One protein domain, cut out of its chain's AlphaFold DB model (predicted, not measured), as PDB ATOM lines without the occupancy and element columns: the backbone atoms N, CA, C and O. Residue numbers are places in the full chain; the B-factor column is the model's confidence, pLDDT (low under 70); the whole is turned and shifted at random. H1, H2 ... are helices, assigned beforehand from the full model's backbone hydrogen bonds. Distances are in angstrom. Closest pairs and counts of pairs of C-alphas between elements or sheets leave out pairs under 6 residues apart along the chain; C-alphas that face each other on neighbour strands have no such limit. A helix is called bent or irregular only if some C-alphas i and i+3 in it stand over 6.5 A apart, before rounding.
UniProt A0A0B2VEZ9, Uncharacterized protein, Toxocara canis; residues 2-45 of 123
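This is residues 2 to 45 of the 123 residues of an uncharacterized protein of Toxocara canis (UniProt A0A0B2VEZ9). An open arch: a hairpin of helices H1 and H2 makes one leg, H4 the other, and short H3 bridges them, leaving the space between the legs empty. The 44 printed residues hold four named helices, H1 to H4 in order, and no named strand; the class is all helix. The whole is loose, with a radius of gyration of the C-alphas of 12.0 A and spans of 30 by 20 by 14 A.

H1, residues 2 to 9, begins at C-alpha 2 (1.283, -8.053, 23.246) and is 12.1 A long; it is neither bent nor irregular, but only just: C-alphas 6 and 9 are 6.1 A apart. H2, residues 15 to 23, is 12.7 A long. H3, residues 25 to 28, is 5.0 A long. H4, residues 31 to 40, is 13.9 A long and ends at C-alpha 40 (10.483, 14.372, 12.703); it is irregular, with C-alphas 35 and 38 7.4 A apart.

H1 and H2, a helical hairpin, touch at a shallow tilt of 27 degrees, opposite ways; their closest C-alphas, of Ser 8 and Ala 15, are 3.9 A apart. H2 and H3 meet only through their link. H3 and H4 are close but not clearly touching, with closest C-alphas, of Leu 28 and Leu 34, 6.4 A apart. H4 is apart from H1 and H2. Every O i to N i+4 pair is within hydrogen-bond range in H2, 4 of 6 in H4 and 1 of 4 in H1, where 4 of 5 O i to N i+3 pairs are; H3 is too short for an i+4 pair.

The C-alphas farthest apart, of Ala 2 and Pro 44, are 30.5 A apart. The printed part has no cut, and its three links are tight. The mean pLDDT of the printed part is 78.1; residues 28, 29, 31 and 34 are under 70.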
ATOM      1  N   ALA A   2       2.699  -7.656  23.122       75.81
ATOM      2  CA  ALA A   2       1.283  -8.053  23.246       75.81
ATOM      3  C   ALA A   2       0.288  -6.870  23.244       75.81
ATOM      4  O   ALA A   2      -0.723  -6.927  22.550       75.81
ATOM      5  N   VAL A   3       0.615  -5.773  23.941       72.75
ATOM      6  CA  VAL A   3      -0.204  -4.545  23.965       72.75
ATOM      7  C   VAL A   3      -0.315  -3.908  22.576       72.75
ATOM      8  O   VAL A   3      -1.417  -3.659  22.107       72.75
ATOM      9  N   VAL A   4       0.799  -3.710  21.872       73.31
ATOM     10  CA  VAL A   4       0.804  -3.113  20.521       73.31
ATOM     11  C   VAL A   4       0.063  -4.001  19.521       73.31
ATOM     12  O   VAL A   4      -0.743  -3.501  18.747       73.31
ATOM     13  N   LYS A   5       0.245  -5.326  19.589       82.06
ATOM     14  CA  LYS A   5      -0.474  -6.271  18.726       82.06
ATOM     15  C   LYS A   5      -1.980  -6.290  18.997       82.06
ATOM     16  O   LYS A   5      -2.745  -6.538  18.081       82.06
ATOM     17  N   SER A   6      -2.420  -5.989  20.221       81.38
ATOM     18  CA  SER A   6      -3.855  -5.880  20.524       81.38
ATOM     19  C   SER A   6      -4.537  -4.697  19.824       81.38
ATOM     20  O   SER A   6      -5.748  -4.731  19.621       81.38
ATOM     21  N   LEU A   7      -3.769  -3.687  19.391       79.81
ATOM     22  CA  LEU A   7      -4.299  -2.523  18.676       79.81
ATOM     23  C   LEU A   7      -4.770  -2.864  17.255       79.81
ATOM     24  O   LEU A   7      -5.568  -2.116  16.700       79.81
ATOM     25  N   SER A   8      -4.327  -3.984  16.668       81.75
ATOM     26  CA  SER A   8      -4.735  -4.377  15.310       81.75
ATOM     27  C   SER A   8      -6.229  -4.691  15.206       81.75
ATOM     28  O   SER A   8      -6.797  -4.605  14.124       81.75
ATOM     29  N   TYR A   9      -6.881  -5.005  16.328       84.62
ATOM     30  CA  TYR A   9      -8.312  -5.298  16.384       84.62
ATOM     31  C   TYR A   9      -9.196  -4.051  16.505       84.62
ATOM     32  O   TYR A   9     -10.416  -4.183  16.542       84.62
ATOM     33  N   LEU A  10      -8.610  -2.851  16.606       76.62
ATOM     34  CA  LEU A  10      -9.377  -1.615  16.777       76.62
ATOM     35  C   LEU A  10     -10.109  -1.188  15.497       76.62
ATOM     36  O   LEU A  10     -11.203  -0.641  15.593       76.62
ATOM     37  N   ASP A  11      -9.510  -1.415  14.324       84.88
ATOM     38  CA  ASP A  11     -10.059  -1.038  13.015       84.88
ATOM     39  C   ASP A  11      -9.312  -1.781  11.889       84.88
ATOM     40  O   ASP A  11      -8.103  -2.021  11.990       84.88
ATOM     41  N   GLU A  12      -9.999  -2.102  10.789       83.19
ATOM     42  CA  GLU A  12      -9.416  -2.792   9.626       83.19
ATOM     43  C   GLU A  12      -8.231  -2.031   9.005       83.19
ATOM     44  O   GLU A  12      -7.304  -2.638   8.469       83.19
ATOM     45  N   LYS A  13      -8.216  -0.697   9.109       80.88
ATOM     46  CA  LYS A  13      -7.124   0.160   8.626       80.88
ATOM     47  C   LYS A  13      -5.938   0.206   9.586       80.88
ATOM     48  O   LYS A  13      -4.831   0.516   9.155       80.88
ATOM     49  N   VAL A  14      -6.152  -0.093  10.869       77.69
ATOM     50  CA  VAL A  14      -5.115  -0.044  11.913       77.69
ATOM     51  C   VAL A  14      -4.268  -1.315  11.909       77.69
ATOM     52  O   VAL A  14      -3.058  -1.233  12.111       77.69
ATOM     53  N   ALA A  15      -4.859  -2.474  11.604       82.94
ATOM     54  CA  ALA A  15      -4.148  -3.753  11.519       82.94
ATOM     55  C   ALA A  15      -2.852  -3.712  10.676       82.94
ATOM     56  O   ALA A  15      -1.788  -3.994  11.233       82.94
ATOM     57  N   PRO A  16      -2.866  -3.270   9.400       86.88
ATOM     58  CA  PRO A  16      -1.643  -3.218   8.594       86.88
ATOM     59  C   PRO A  16      -0.618  -2.190   9.105       86.88
ATOM     60  O   PRO A  16       0.568  -2.293   8.797       86.88
ATOM     61  N   MET A  17      -1.043  -1.185   9.879       86.69
ATOM     62  CA  MET A  17      -0.131  -0.217  10.499       86.69
ATOM     63  C   MET A  17       0.578  -0.828  11.711       86.69
ATOM     64  O   MET A  17       1.778  -0.627  11.880       86.69
ATOM     65  N   VAL A  18      -0.150  -1.598  12.522       84.56
ATOM     66  CA  VAL A  18       0.398  -2.322  13.677       84.56
ATOM     67  C   VAL A  18       1.438  -3.342  13.231       84.56
ATOM     68  O   VAL A  18       2.517  -3.376  13.815       84.56
ATOM     69  N   ASP A  19       1.163  -4.103  12.170       85.75
ATOM     70  CA  ASP A  19       2.122  -5.074  11.632       85.75
ATOM     71  C   ASP A  19       3.425  -4.387  11.193       85.75
ATOM     72  O   ASP A  19       4.512  -4.789  11.601       85.75
ATOM     73  N   ARG A  20       3.327  -3.254  10.486       86.75
ATOM     74  CA  ARG A  20       4.506  -2.460  10.102       86.75
ATOM     75  C   ARG A  20       5.278  -1.903  11.297       86.75
ATOM     76  O   ARG A  20       6.498  -1.821  11.223       86.75
ATOM     77  N   ILE A  21       4.595  -1.489  12.368       83.62
ATOM     78  CA  ILE A  21       5.232  -0.993  13.601       83.62
ATOM     79  C   ILE A  21       5.988  -2.119  14.312       83.62
ATOM     80  O   ILE A  21       7.071  -1.876  14.838       83.62
ATOM     81  N   ILE A  22       5.437  -3.335  14.319       85.25
ATOM     82  CA  ILE A  22       6.098  -4.523  14.875       85.25
ATOM     83  C   ILE A  22       7.393  -4.814  14.105       85.25
ATOM     84  O   ILE A  22       8.425  -5.033  14.732       85.25
ATOM     85  N   ASP A  23       7.361  -4.741  12.772       87.25
ATOM     86  CA  ASP A  23       8.527  -5.015  11.920       87.25
ATOM     87  C   ASP A  23       9.678  -4.012  12.107       87.25
ATOM     88  O   ASP A  23      10.842  -4.355  11.909       87.25
ATOM     89  N   ILE A  24       9.374  -2.769  12.499       85.06
ATOM     90  CA  ILE A  24      10.376  -1.718  12.749       85.06
ATOM     91  C   ILE A  24      10.593  -1.440  14.243       85.06
ATOM     92  O   ILE A  24      11.222  -0.439  14.590       85.06
ATOM     93  N   TRP A  25      10.074  -2.301  15.126       80.81
ATOM     94  CA  TRP A  25      10.014  -2.061  16.570       80.81
ATOM     95  C   TRP A  25      11.376  -1.741  17.179       80.81
ATOM     96  O   TRP A  25      11.493  -0.772  17.922       80.81
ATOM     97  N   ASP A  26      12.414  -2.501  16.829       79.44
ATOM     98  CA  ASP A  26      13.748  -2.312  17.404       79.44
ATOM     99  C   ASP A  26      14.329  -0.932  17.050       79.44
ATOM    100  O   ASP A  26      14.942  -0.288  17.900       79.44
ATOM    101  N   ASN A  27      14.026  -0.416  15.853       72.69
ATOM    102  CA  ASN A  27      14.418   0.930  15.426       72.69
ATOM    103  C   ASN A  27      13.594   2.030  16.113       72.69
ATOM    104  O   ASN A  27      14.098   3.126  16.333       72.69
ATOM    105  N   LEU A  28      12.328   1.752  16.442       67.06
ATOM    106  CA  LEU A  28      11.468   2.674  17.191       67.06
ATOM    107  C   LEU A  28      11.764   2.665  18.693       67.06
ATOM    108  O   LEU A  28      11.511   3.660  19.359       67.06
ATOM    109  N   SER A  29      12.271   1.561  19.240       64.69
ATOM    110  CA  SER A  29      12.481   1.389  20.683       64.69
ATOM    111  C   SER A  29      13.623   2.235  21.262       64.69
ATOM    112  O   SER A  29      13.790   2.289  22.482       64.69
ATOM    113  N   ASP A  30      14.383   2.929  20.411       76.31
ATOM    114  CA  ASP A  30      15.299   3.976  20.844       76.31
ATOM    115  C   ASP A  30      14.505   5.144  21.452       76.31
ATOM    116  O   ASP A  30      13.773   5.850  20.756       76.31
ATOM    117  N   ALA A  31      14.662   5.356  22.762       66.44
ATOM    118  CA  ALA A  31      13.947   6.390  23.514       66.44
ATOM    119  C   ALA A  31      14.089   7.777  22.868       66.44
ATOM    120  O   ALA A  31      13.111   8.509  22.756       66.44
ATOM    121  N   LYS A  32      15.268   8.098  22.314       71.56
ATOM    122  CA  LYS A  32      15.485   9.364  21.600       71.56
ATOM    123  C   LYS A  32      14.645   9.478  20.332       71.56
ATOM    124  O   LYS A  32      14.241  10.580  19.971       71.56
ATOM    125  N   THR A  33      14.415   8.373  19.634       70.19
ATOM    126  CA  THR A  33      13.624   8.348  18.403       70.19
ATOM    127  C   THR A  33      12.142   8.575  18.700       70.19
ATOM    128  O   THR A  33      11.507   9.371  18.008       70.19
ATOM    129  N   LEU A  34      11.597   7.959  19.755       69.81
ATOM    130  CA  LEU A  34      10.218   8.210  20.199       69.81
ATOM    131  C   LEU A  34      10.037   9.634  20.733       69.81
ATOM    132  O   LEU A  34       9.105  10.319  20.307       69.81
ATOM    133  N   ASP A  35      10.965  10.101  21.570       71.06
ATOM    134  CA  ASP A  35      10.923  11.446  22.145       71.06
ATOM    135  C   ASP A  35      10.957  12.529  21.060       71.06
ATOM    136  O   ASP A  35      10.324  13.564  21.216       71.06
ATOM    137  N   ASN A  36      11.629  12.292  19.924       73.31
ATOM    138  CA  ASN A  36      11.750  13.258  18.823       73.31
ATOM    139  C   ASN A  36      10.803  13.006  17.639       73.31
ATOM    140  O   ASN A  36      10.831  13.767  16.667       73.31
ATOM    141  N   LEU A  37       9.954  11.971  17.688       74.75
ATOM    142  CA  LEU A  37       9.078  11.609  16.570       74.75
ATOM    143  C   LEU A  37       8.182  12.781  16.150       74.75
ATOM    144  O   LEU A  37       8.026  13.023  14.956       74.75
ATOM    145  N   HIS A  38       7.656  13.533  17.121       71.19
ATOM    146  CA  HIS A  38       6.846  14.732  16.889       71.19
ATOM    147  C   HIS A  38       7.590  15.754  16.006       71.19
ATOM    148  O   HIS A  38       7.042  16.224  15.010       71.19
ATOM    149  N   THR A  39       8.871  16.003  16.292       73.44
ATOM    150  CA  THR A  39       9.725  16.902  15.507       73.44
ATOM    151  C   THR A  39       9.973  16.336  14.108       73.44
ATOM    152  O   THR A  39       9.867  17.068  13.124       73.44
ATOM    153  N   ALA A  40      10.240  15.030  13.989       76.00
ATOM    154  CA  ALA A  40      10.483  14.372  12.703       76.00
ATOM    155  C   ALA A  40       9.271  14.430  11.750       76.00
ATOM    156  O   ALA A  40       9.450  14.502  10.535       76.00
ATOM    157  N   ILE A  41       8.045  14.440  12.286       78.00
ATOM    158  CA  ILE A  41       6.803  14.581  11.505       78.00
ATOM    159  C   ILE A  41       6.325  16.038  11.374       78.00
ATOM    160  O   ILE A  41       5.233  16.281  10.864       78.00
ATOM    161  N   GLY A  42       7.135  17.011  11.807       78.75
ATOM    162  CA  GLY A  42       6.859  18.443  11.656       78.75
ATOM    163  C   GLY A  42       5.854  19.016  12.658       78.75
ATOM    164  O   GLY A  42       5.327  20.104  12.433       78.75
ATOM    165  N   ILE A  43       5.579  18.308  13.754       77.56
ATOM    166  CA  ILE A  43       4.755  18.810  14.855       77.56
ATOM    167  C   ILE A  43       5.691  19.467  15.874       77.56
ATOM    168  O   ILE A  43       6.570  18.790  16.406       77.56
ATOM    169  N   PRO A  44       5.542  20.769  16.168       75.69
ATOM    170  CA  PRO A  44       6.364  21.418  17.179       75.69
ATOM    171  C   PRO A  44       6.089  20.804  18.564       75.69
ATOM    172  O   PRO A  44       4.917  20.599  18.901       75.69
ATOM    173  N   PRO A  45       7.129  20.522  19.372       79.94
ATOM    174  CA  PRO A  45       6.933  20.045  20.734       79.94
ATOM    175  C   PRO A  45       6.165  21.066  21.558       79.94
ATOM    176  O   PRO A  45       6.424  22.271  21.487       79.94
TER     177      PRO A  45